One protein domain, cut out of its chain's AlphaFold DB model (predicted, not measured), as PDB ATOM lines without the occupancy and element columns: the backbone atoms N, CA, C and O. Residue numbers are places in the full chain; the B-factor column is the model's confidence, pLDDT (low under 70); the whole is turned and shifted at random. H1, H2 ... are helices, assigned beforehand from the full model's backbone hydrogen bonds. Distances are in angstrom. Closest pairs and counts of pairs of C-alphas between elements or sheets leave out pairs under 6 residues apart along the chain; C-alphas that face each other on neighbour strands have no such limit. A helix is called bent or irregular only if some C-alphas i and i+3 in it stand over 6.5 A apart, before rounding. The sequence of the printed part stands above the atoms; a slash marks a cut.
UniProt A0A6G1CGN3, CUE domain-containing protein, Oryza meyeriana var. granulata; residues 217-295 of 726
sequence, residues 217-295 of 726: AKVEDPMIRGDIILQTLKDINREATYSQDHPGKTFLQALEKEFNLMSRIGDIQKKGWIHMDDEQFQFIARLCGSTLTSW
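Overview. This is residues 217 to 295 of the 726 residues of the protein "CUE domain-containing protein" of Oryza meyeriana var. granulata (UniProt A0A6G1CGN3). One long helix, H1, runs along one side, and three short helices pack into a loose group beside it: H3 and H4 lie roughly along H1, their three centres making a triangle, and H2 crosses near one end of H3 and H4. The link after H1 makes the far end of the longest axis. The printed part has 79 residues, 49 of them in four named helices, H1, H2, H3 and H4 in chain order, with no named strand; the class is all helix. It is compact, with a radius of gyration of the C-alphas of 12.8 A, yet elongated, spanning 41 by 24 by 22 A.

Along the chain. H1, residues 222 to 242, is 32.3 A long and begins at C-alpha 222 (62.012, -12.887, 2.379). It is irregular, with C-alphas 236 and 239 7.1 A apart, and has a kink of 31 degrees near residue 236. H2 is residues 251 to 259, H3 residues 261 to 269, and H4 residues 278 to 287, ending at C-alpha 287 (44.658, -23.167, 10.284).

Arrangement. H1 touches H4 with residues 230 to 237 alone, at a shallow tilt of 29 degrees, the same way; the closest C-alphas, of Leu 230 and Ile 284, are 7.1 A apart. H1 and H2 only just touch, with 3 pairs of C-alphas within 8 A, the closest those of Asn 237 and Leu 252 at 7.1 A. H1 and H3 are near each other. H3 and H4 are close but not clearly touching, opposite ways at 21 degrees, a shallow tilt, with C-alphas of Met 262 and Ala 285 closest at 6.6 A. Every O i to N i+4 pair is within hydrogen-bond range in H2, H3 and H4; in H1, 13 of 17 are.

Size, cuts and confidence. The C-alphas farthest apart, of Glu 220 and Asp 245, are 41.5 A apart. The printed part has no cut and no long link; H2 to H3 is tight. Mean pLDDT of the printed part is 81.3, with residues 239 to 248 and 291 to 295 under 70.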
ATOM      1  N   ALA A 217      64.473 -13.133  11.523       79.38
ATOM      2  CA  ALA A 217      65.327 -11.955  11.655       79.38
ATOM      3  C   ALA A 217      66.800 -12.199  11.275       79.38
ATOM      4  O   ALA A 217      67.456 -11.265  10.837       79.38
ATOM      5  N   LYS A 218      67.320 -13.431  11.402       76.31
ATOM      6  CA  LYS A 218      68.709 -13.783  11.043       76.31
ATOM      7  C   LYS A 218      68.876 -14.213   9.574       76.31
ATOM      8  O   LYS A 218      69.979 -14.566   9.171       76.31
ATOM      9  N   VAL A 219      67.796 -14.223   8.794       82.81
ATOM     10  CA  VAL A 219      67.769 -14.629   7.381       82.81
ATOM     11  C   VAL A 219      67.641 -13.383   6.509       82.81
ATOM     12  O   VAL A 219      66.880 -12.481   6.853       82.81
ATOM     13  N   GLU A 220      68.351 -13.316   5.380       83.44
ATOM     14  CA  GLU A 220      68.266 -12.184   4.440       83.44
ATOM     15  C   GLU A 220      67.065 -12.291   3.483       83.44
ATOM     16  O   GLU A 220      66.380 -11.293   3.248       83.44
ATOM     17  N   ASP A 221      66.787 -13.498   2.983       88.31
ATOM     18  CA  ASP A 221      65.766 -13.800   1.972       88.31
ATOM     19  C   ASP A 221      64.321 -13.770   2.535       88.31
ATOM     20  O   ASP A 221      63.992 -14.566   3.425       88.31
ATOM     21  N   PRO A 222      63.424 -12.909   2.007       88.94
ATOM     22  CA  PRO A 222      62.012 -12.887   2.379       88.94
ATOM     23  C   PRO A 222      61.249 -14.204   2.161       88.94
ATOM     24  O   PRO A 222      60.322 -14.458   2.931       88.94
ATOM     25  N   MET A 223      61.598 -15.039   1.170       90.31
ATOM     26  CA  MET A 223      60.935 -16.339   0.952       90.31
ATOM     27  C   MET A 223      61.231 -17.295   2.106       90.31
ATOM     28  O   MET A 223      60.313 -17.763   2.773       90.31
ATOM     29  N   ILE A 224      62.513 -17.483   2.431       89.94
ATOM     30  CA  ILE A 224      62.945 -18.363   3.528       89.94
ATOM     31  C   ILE A 224      62.372 -17.881   4.877       89.94
ATOM     32  O   ILE A 224      62.003 -18.693   5.725       89.94
ATOM     33  N   ARG A 225      62.219 -16.562   5.084       91.12
ATOM     34  CA  ARG A 225      61.492 -16.027   6.253       91.12
ATOM     35  C   ARG A 225      60.013 -16.432   6.271       91.12
ATOM     36  O   ARG A 225      59.502 -16.758   7.343       91.12
ATOM     37  N   GLY A 226      59.339 -16.397   5.121       91.00
ATOM     38  CA  GLY A 226      57.959 -16.858   4.958       91.00
ATOM     39  C   GLY A 226      57.811 -18.345   5.272       91.00
ATOM     40  O   GLY A 226      56.964 -18.708   6.088       91.00
ATOM     41  N   ASP A 227      58.698 -19.182   4.730       90.94
ATOM     42  CA  ASP A 227      58.724 -20.628   4.979       90.94
ATOM     43  C   ASP A 227      58.957 -20.970   6.458       90.94
ATOM     44  O   ASP A 227      58.296 -21.859   6.996       90.94
ATOM     45  N   ILE A 228      59.830 -20.239   7.165       91.31
ATOM     46  CA  ILE A 228      60.036 -20.426   8.614       91.31
ATOM     47  C   ILE A 228      58.755 -20.100   9.404       91.31
ATOM     48  O   ILE A 228      58.412 -20.824  10.344       91.31
ATOM     49  N   ILE A 229      58.017 -19.046   9.037       92.00
ATOM     50  CA  ILE A 229      56.732 -18.705   9.678       92.00
ATOM     51  C   ILE A 229      55.670 -19.764   9.351       92.00
ATOM     52  O   ILE A 229      54.983 -20.249  10.250       92.00
ATOM     53  N   LEU A 230      55.569 -20.180   8.087       92.62
ATOM     54  CA  LEU A 230      54.656 -21.230   7.638       92.62
ATOM     55  C   LEU A 230      54.915 -22.555   8.370       92.62
ATOM     56  O   LEU A 230      53.972 -23.194   8.836       92.62
ATOM     57  N   GLN A 231      56.178 -22.963   8.499       91.44
ATOM     58  CA  GLN A 231      56.555 -24.202   9.172       91.44
ATOM     59  C   GLN A 231      56.321 -24.130  10.683       91.44
ATOM     60  O   GLN A 231      55.726 -25.043  11.247       91.44
ATOM     61  N   THR A 232      56.689 -23.029  11.344       90.94
ATOM     62  CA  THR A 232      56.447 -22.889  12.792       90.94
ATOM     63  C   THR A 232      54.959 -22.865  13.137       90.94
ATOM     64  O   THR A 232      54.560 -23.479  14.123       90.94
ATOM     65  N   LEU A 233      54.105 -22.259  12.306       91.75
ATOM     66  CA  LEU A 233      52.650 -22.312  12.494       91.75
ATOM     67  C   LEU A 233      52.061 -23.705  12.188       91.75
ATOM     68  O   LEU A 233      51.124 -24.121  12.872       91.75
ATOM     69  N   LYS A 234      52.634 -24.472  11.243       89.81
ATOM     70  CA  LYS A 234      52.305 -25.902  11.049       89.81
ATOM     71  C   LYS A 234      52.667 -26.741  12.279       89.81
ATOM     72  O   LYS A 234      51.836 -27.526  12.733       89.81
ATOM     73  N   ASP A 235      53.865 -26.558  12.835       88.12
ATOM     74  CA  ASP A 235      54.345 -27.304  14.006       88.12
ATOM     75  C   ASP A 235      53.519 -26.997  15.265       88.12
ATOM     76  O   ASP A 235      53.139 -27.917  15.989       88.12
ATOM     77  N   ILE A 236      53.138 -25.732  15.471       89.62
ATOM     78  CA  ILE A 236      52.210 -25.308  16.534       89.62
ATOM     79  C   ILE A 236      50.829 -25.966  16.367       89.62
ATOM     80  O   ILE A 236      50.227 -26.388  17.354       89.62
ATOM     81  N   ASN A 237      50.320 -26.102  15.136       85.31
ATOM     82  CA  ASN A 237      49.021 -26.737  14.879       85.31
ATOM     83  C   ASN A 237      49.049 -28.277  14.952       85.31
ATOM     84  O   ASN A 237      47.991 -28.904  14.977       85.31
ATOM     85  N   ARG A 238      50.229 -28.910  14.973       79.50
ATOM     86  CA  ARG A 238      50.382 -30.373  14.871       79.50
ATOM     87  C   ARG A 238      49.555 -31.140  15.907       79.50
ATOM     88  O   ARG A 238      48.962 -32.166  15.575       79.50
ATOM     89  N   GLU A 239      49.471 -30.618  17.129       62.59
ATOM     90  CA  GLU A 239      48.720 -31.216  18.240       62.59
ATOM     91  C   GLU A 239      47.190 -31.126  18.056       62.59
ATOM     92  O   GLU A 239      46.456 -32.049  18.418       62.59
ATOM     93  N   ALA A 240      46.695 -30.045  17.439       58.34
ATOM     94  CA  ALA A 240      45.264 -29.796  17.251       58.34
ATOM     95  C   ALA A 240      44.587 -30.862  16.366       58.34
ATOM     96  O   ALA A 240      43.394 -31.122  16.513       58.34
ATOM     97  N   THR A 241      45.359 -31.537  15.508       50.72
ATOM     98  CA  THR A 241      44.918 -32.647  14.643       50.72
ATOM     99  C   THR A 241      44.250 -33.796  15.411       50.72
ATOM    100  O   THR A 241      43.385 -34.475  14.864       50.72
ATOM    101  N   TYR A 242      44.610 -34.003  16.684       48.12
ATOM    102  CA  TYR A 242      44.026 -35.045  17.538       48.12
ATOM    103  C   TYR A 242      42.733 -34.611  18.255       48.12
ATOM    104  O   TYR A 242      42.061 -35.443  18.858       48.12
ATOM    105  N   SER A 243      42.356 -33.329  18.186       49.75
ATOM    106  CA  SER A 243      41.262 -32.732  18.971       49.75
ATOM    107  C   SER A 243      39.971 -32.544  18.158       49.75
ATOM    108  O   SER A 243      39.380 -31.463  18.143       49.75
ATOM    109  N   GLN A 244      39.516 -33.598  17.466       47.62
ATOM    110  CA  GLN A 244      38.337 -33.540  16.580       47.62
ATOM    111  C   GLN A 244      37.022 -33.151  17.287       47.62
ATOM    112  O   GLN A 244      36.124 -32.615  16.638       47.62
ATOM    113  N   ASP A 245      36.907 -33.354  18.603       47.22
ATOM    114  CA  ASP A 245      35.668 -33.112  19.355       47.22
ATOM    115  C   ASP A 245      35.291 -31.625  19.519       47.22
ATOM    116  O   ASP A 245      34.141 -31.315  19.849       47.22
ATOM    117  N   HIS A 246      36.228 -30.682  19.346       51.16
ATOM    118  CA  HIS A 246      36.039 -29.260  19.701       51.16
ATOM    119  C   HIS A 246      36.474 -28.261  18.600       51.16
ATOM    120  O   HIS A 246      37.345 -27.416  18.836       51.16
ATOM    121  N   PRO A 247      35.836 -28.267  17.411       47.97
ATOM    122  CA  PRO A 247      36.072 -27.240  16.395       47.97
ATOM    123  C   PRO A 247      35.742 -25.829  16.923       47.97
ATOM    124  O   PRO A 247      34.683 -25.602  17.511       47.97
ATOM    125  N   GLY A 248      36.643 -24.865  16.692       54.09
ATOM    126  CA  GLY A 248      36.469 -23.457  17.084       54.09
ATOM    127  C   GLY A 248      37.093 -23.055  18.430       54.09
ATOM    128  O   GLY A 248      36.697 -22.031  18.995       54.09
ATOM    129  N   LYS A 249      38.024 -23.850  18.975       71.88
ATOM    130  CA  LYS A 249      38.736 -23.559  20.234       71.88
ATOM    131  C   LYS A 249      40.249 -23.837  20.195       71.88
ATOM    132  O   LYS A 249      40.816 -24.005  21.267       71.88
ATOM    133  N   THR A 250      40.906 -23.897  19.033       87.31
ATOM    134  CA  THR A 250      42.357 -24.187  19.012       87.31
ATOM    135  C   THR A 250      43.207 -23.011  19.510       87.31
ATOM    136  O   THR A 250      42.780 -21.853  19.477       87.31
ATOM    137  N   PHE A 251      44.444 -23.286  19.922       91.19
ATOM    138  CA  PHE A 251      45.426 -22.280  20.329       91.19
ATOM    139  C   PHE A 251      45.694 -21.225  19.236       91.19
ATOM    140  O   PHE A 251      45.701 -20.028  19.528       91.19
ATOM    141  N   LEU A 252      45.821 -21.632  17.964       90.62
ATOM    142  CA  LEU A 252      45.956 -20.691  16.837       90.62
ATOM    143  C   LEU A 252      44.694 -19.841  16.622       90.62
ATOM    144  O   LEU A 252      44.800 -18.642  16.371       90.62
ATOM    145  N   GLN A 253      43.502 -20.423  16.779       89.44
ATOM    146  CA  GLN A 253      42.233 -19.683  16.703       89.44
ATOM    147  C   GLN A 253      42.100 -18.663  17.846       89.44
ATOM    148  O   GLN A 253      41.512 -17.596  17.668       89.44
ATOM    149  N   ALA A 254      42.673 -18.953  19.018       90.38
ATOM    150  CA  ALA A 254      42.744 -18.010  20.130       90.38
ATOM    151  C   ALA A 254      43.750 -16.871  19.875       90.38
ATOM    152  O   ALA A 254      43.432 -15.716  20.162       90.38
ATOM    153  N   LEU A 255      44.915 -17.169  19.286       92.38
ATOM    154  CA  LEU A 255      45.902 -16.165  18.868       92.38
ATOM    155  C   LEU A 255      45.337 -15.209  17.808       92.38
ATOM    156  O   LEU A 255      45.446 -13.994  17.963       92.38
ATOM    157  N   GLU A 256      44.675 -15.731  16.771       91.81
ATOM    158  CA  GLU A 256      43.982 -14.909  15.769       91.81
ATOM    159  C   GLU A 256      42.915 -14.020  16.425       91.81
ATOM    160  O   GLU A 256      42.873 -12.815  16.189       91.81
ATOM    161  N   LYS A 257      42.098 -14.584  17.320       90.81
ATOM    162  CA  LYS A 257      40.998 -13.863  17.969       90.81
ATOM    163  C   LYS A 257      41.436 -12.780  18.964       90.81
ATOM    164  O   LYS A 257      40.743 -11.771  19.074       90.81
ATOM    165  N   GLU A 258      42.510 -12.987  19.732       90.50
ATOM    166  CA  GLU A 258      42.986 -11.985  20.704       90.50
ATOM    167  C   GLU A 258      43.995 -10.988  20.105       90.50
ATOM    168  O   GLU A 258      44.042  -9.850  20.573       90.50
ATOM    169  N   PHE A 259      44.750 -11.360  19.060       92.19
ATOM    170  CA  PHE A 259      45.873 -10.558  18.544       92.19
ATOM    171  C   PHE A 259      45.846 -10.254  17.032       92.19
ATOM    172  O   PHE A 259      46.634  -9.427  16.578       92.19
ATOM    173  N   ASN A 260      44.914 -10.820  16.252       91.94
ATOM    174  CA  ASN A 260      44.812 -10.656  14.787       91.94
ATOM    175  C   ASN A 260      46.098 -11.090  14.054       91.94
ATOM    176  O   ASN A 260      46.679 -10.342  13.257       91.94
ATOM    177  N   LEU A 261      46.551 -12.310  14.353       91.94
ATOM    178  CA  LEU A 261      47.732 -12.962  13.782       91.94
ATOM    179  C   LEU A 261      47.803 -12.839  12.251       91.94
ATOM    180  O   LEU A 261      48.842 -12.429  11.730       91.94
ATOM    181  N   MET A 262      46.707 -13.097  11.532       90.88
ATOM    182  CA  MET A 262      46.673 -12.990  10.068       90.88
ATOM    183  C   MET A 262      46.863 -11.551   9.574       90.88
ATOM    184  O   MET A 262      47.548 -11.335   8.573       90.88
ATOM    185  N   SER A 263      46.335 -10.552  10.294       90.50
ATOM    186  CA  SER A 263      46.590  -9.139   9.975       90.50
ATOM    187  C   SER A 263      48.065  -8.798  10.163       90.50
ATOM    188  O   SER A 263      48.657  -8.150   9.302       90.50
ATOM    189  N   ARG A 264      48.696  -9.272  11.248       91.62
ATOM    190  CA  ARG A 264      50.124  -9.025  11.496       91.62
ATOM    191  C   ARG A 264      51.018  -9.700  10.454       91.62
ATOM    192  O   ARG A 264      51.981  -9.068  10.024       91.62
ATOM    193  N   ILE A 265      50.695 -10.921  10.019       91.69
ATOM    194  CA  ILE A 265      51.390 -11.611   8.915       91.69
ATOM    195  C   ILE A 265      51.238 -10.805   7.615       91.69
ATOM    196  O   ILE A 265      52.237 -10.449   6.987       91.69
ATOM    197  N   GLY A 266      50.010 -10.404   7.268       89.75
ATOM    198  CA  GLY A 266      49.755  -9.546   6.109       89.75
ATOM    199  C   GLY A 266      50.510  -8.212   6.169       89.75
ATOM    200  O   GLY A 266      51.020  -7.744   5.155       89.75
ATOM    201  N   ASP A 267      50.656  -7.606   7.346       90.62
ATOM    202  CA  ASP A 267      51.350  -6.322   7.514       90.62
ATOM    203  C   ASP A 267      52.881  -6.417   7.489       90.62
ATOM    204  O   ASP A 267      53.531  -5.409   7.208       90.62
ATOM    205  N   ILE A 268      53.487  -7.578   7.768       90.50
ATOM    206  CA  ILE A 268      54.926  -7.796   7.516       90.50
ATOM    207  C   ILE A 268      55.184  -8.173   6.050       90.50
ATOM    208  O   ILE A 268      56.165  -7.707   5.469       90.50
ATOM    209  N   GLN A 269      54.266  -8.896   5.408       89.50
ATOM    210  CA  GLN A 269      54.330  -9.216   3.981       89.50
ATOM    211  C   GLN A 269      54.153  -7.969   3.093       89.50
ATOM    212  O   GLN A 269      54.971  -7.727   2.209       89.50
ATOM    213  N   LYS A 270      53.192  -7.080   3.396       89.94
ATOM    214  CA  LYS A 270      53.033  -5.765   2.723       89.94
ATOM    215  C   LYS A 270      54.265  -4.855   2.841       89.94
ATOM    216  O   LYS A 270      54.435  -3.955   2.027       89.94
ATOM    217  N   LYS A 271      55.117  -5.062   3.855       89.06
ATOM    218  CA  LYS A 271      56.396  -4.344   4.033       89.06
ATOM    219  C   LYS A 271      57.558  -4.983   3.259       89.06
ATOM    220  O   LYS A 271      58.677  -4.498   3.372       89.06
ATOM    221  N   GLY A 272      57.324  -6.084   2.540       86.81
ATOM    222  CA  GLY A 272      58.373  -6.878   1.895       86.81
ATOM    223  C   GLY A 272      59.302  -7.596   2.881       86.81
ATOM    224  O   GLY A 272      60.379  -8.036   2.488       86.81
ATOM    225  N   TRP A 273      58.926  -7.705   4.164       89.06
ATOM    226  CA  TRP A 273      59.750  -8.404   5.155       89.06
ATOM    227  C   TRP A 273      59.745  -9.912   4.915       89.06
ATOM    228  O   TRP A 273      60.783 -10.550   5.061       89.06
ATOM    229  N   ILE A 274      58.601 -10.458   4.503       92.62
ATOM    230  CA  ILE A 274      58.436 -11.854   4.091       92.62
ATOM    231  C   ILE A 274      57.797 -11.911   2.705       92.62
ATOM    232  O   ILE A 274      57.046 -11.008   2.330       92.62
ATOM    233  N   HIS A 275      58.065 -12.989   1.979       91.31
ATOM    234  CA  HIS A 275      57.321 -13.392   0.794       91.31
ATOM    235  C   HIS A 275      56.579 -14.692   1.111       91.31
ATOM    236  O   HIS A 275      57.100 -15.546   1.822       91.31
ATOM    237  N   MET A 276      55.346 -14.797   0.631       90.81
ATOM    238  CA  MET A 276      54.434 -15.915   0.850       90.81
ATOM    239  C   MET A 276      53.406 -15.861  -0.279       90.81
ATOM    240  O   MET A 276      52.938 -14.767  -0.608       90.81
ATOM    241  N   ASP A 277      53.080 -16.988  -0.900       89.44
ATOM    242  CA  ASP A 277      52.072 -17.009  -1.965       89.44
ATOM    243  C   ASP A 277      50.631 -17.029  -1.406       89.44
ATOM    244  O   ASP A 277      50.396 -17.212  -0.205       89.44
ATOM    245  N   ASP A 278      49.645 -16.809  -2.281       88.00
ATOM    246  CA  ASP A 278      48.226 -16.782  -1.902       88.00
ATOM    247  C   ASP A 278      47.714 -18.141  -1.383       88.00
ATOM    248  O   ASP A 278      46.742 -18.172  -0.624       88.00
ATOM    249  N   GLU A 279      48.336 -19.265  -1.753       90.44
ATOM    250  CA  GLU A 279      47.940 -20.600  -1.292       90.44
ATOM    251  C   GLU A 279      48.475 -20.875   0.117       90.44
ATOM    252  O   GLU A 279      47.713 -21.293   0.993       90.44
ATOM    253  N   GLN A 280      49.749 -20.556   0.364       91.25
ATOM    254  CA  GLN A 280      50.389 -20.560   1.679       91.25
ATOM    255  C   GLN A 280      49.649 -19.637   2.657       91.25
ATOM    256  O   GLN A 280      49.321 -20.051   3.772       91.25
ATOM    257  N   PHE A 281      49.317 -18.409   2.240       89.25
ATOM    258  CA  PHE A 281      48.596 -17.460   3.088       89.25
ATOM    259  C   PHE A 281      47.166 -17.938   3.397       89.25
ATOM    260  O   PHE A 281      46.748 -17.934   4.559       89.25
ATOM    261  N   GLN A 282      46.429 -18.442   2.397       88.12
ATOM    262  CA  GLN A 282      45.116 -19.065   2.622       88.12
ATOM    263  C   GLN A 282      45.198 -20.326   3.496       88.12
ATOM    264  O   GLN A 282      44.279 -20.598   4.267       88.12
ATOM    265  N   PHE A 283      46.269 -21.113   3.392       90.06
ATOM    266  CA  PHE A 283      46.497 -22.279   4.241       90.06
ATOM    267  C   PHE A 283      46.649 -21.866   5.713       90.06
ATOM    268  O   PHE A 283      45.939 -22.408   6.561       90.06
ATOM    269  N   ILE A 284      47.472 -20.856   6.024       89.62
ATOM    270  CA  ILE A 284      47.603 -20.348   7.402       89.62
ATOM    271  C   ILE A 284      46.281 -19.730   7.888       89.62
ATOM    272  O   ILE A 284      45.879 -19.991   9.024       89.62
ATOM    273  N   ALA A 285      45.550 -19.002   7.033       87.81
ATOM    274  CA  ALA A 285      44.226 -18.472   7.373       87.81
ATOM    275  C   ALA A 285      43.250 -19.591   7.791       87.81
ATOM    276  O   ALA A 285      42.595 -19.487   8.831       87.81
ATOM    277  N   ARG A 286      43.223 -20.707   7.042       86.06
ATOM    278  CA  ARG A 286      42.432 -21.908   7.372       86.06
ATOM    279  C   ARG A 286      42.859 -22.536   8.703       86.06
ATOM    280  O   ARG A 286      41.980 -22.847   9.504       86.06
ATOM    281  N   LEU A 287      44.164 -22.673   8.982       86.56
ATOM    282  CA  LEU A 287      44.658 -23.167  10.284       86.56
ATOM    283  C   LEU A 287      44.184 -22.280  11.449       86.56
ATOM    284  O   LEU A 287      43.703 -22.774  12.468       86.56
ATOM    285  N   CYS A 288      44.249 -20.960  11.269       84.88
ATOM    286  CA  CYS A 288      43.808 -19.975  12.256       84.88
ATOM    287  C   CYS A 288      42.274 -19.878  12.390       84.88
ATOM    288  O   CYS A 288      41.783 -19.091  13.197       84.88
ATOM    289  N   GLY A 289      41.500 -20.651  11.614       76.50
ATOM    290  CA  GLY A 289      40.035 -20.568  11.559       76.50
ATOM    291  C   GLY A 289      39.504 -19.251  10.980       76.50
ATOM    292  O   GLY A 289      38.325 -18.941  11.140       76.50
ATOM    293  N   SER A 290      40.366 -18.474  10.321       72.50
ATOM    294  CA  SER A 290      40.066 -17.150   9.787       72.50
ATOM    295  C   SER A 290      39.509 -17.282   8.372       72.50
ATOM    296  O   SER A 290      40.223 -17.643   7.434       72.50
ATOM    297  N   THR A 291      38.217 -16.999   8.189       55.72
ATOM    298  CA  THR A 291      37.572 -16.982   6.864       55.72
ATOM    299  C   THR A 291      37.889 -15.684   6.119       55.72
ATOM    300  O   THR A 291      36.984 -14.931   5.755       55.72
ATOM    301  N   LEU A 292      39.177 -15.394   5.930       53.72
ATOM    302  CA  LEU A 292      39.618 -14.227   5.181       53.72
ATOM    303  C   LEU A 292      39.303 -14.433   3.693       53.72
ATOM    304  O   LEU A 292      39.831 -15.335   3.042       53.72
ATOM    305  N   THR A 293      38.419 -13.600   3.148       46.34
ATOM    306  CA  THR A 293      38.227 -13.497   1.699       46.34
ATOM    307  C   THR A 293      39.484 -12.917   1.058       46.34
ATOM    308  O   THR A 293      40.030 -11.964   1.600       46.34
ATOM    309  N   SER A 294      39.890 -13.496  -0.081       45.94
ATOM    310  CA  SER A 294      41.006 -13.131  -0.978       45.94
ATOM    311  C   SER A 294      41.733 -11.795  -0.725       45.94
ATOM    312  O   SER A 294      41.106 -10.743  -0.572       45.94
ATOM    313  N   TRP A 295      43.070 -11.856  -0.806       44.59
ATOM    314  CA  TRP A 295      44.066 -10.809  -0.525       44.59
ATOM    315  C   TRP A 295      43.701  -9.385  -0.992       44.59
ATOM    316  O   TRP A 295      44.041  -8.404  -0.331       44.59
TER     317      TRP A 295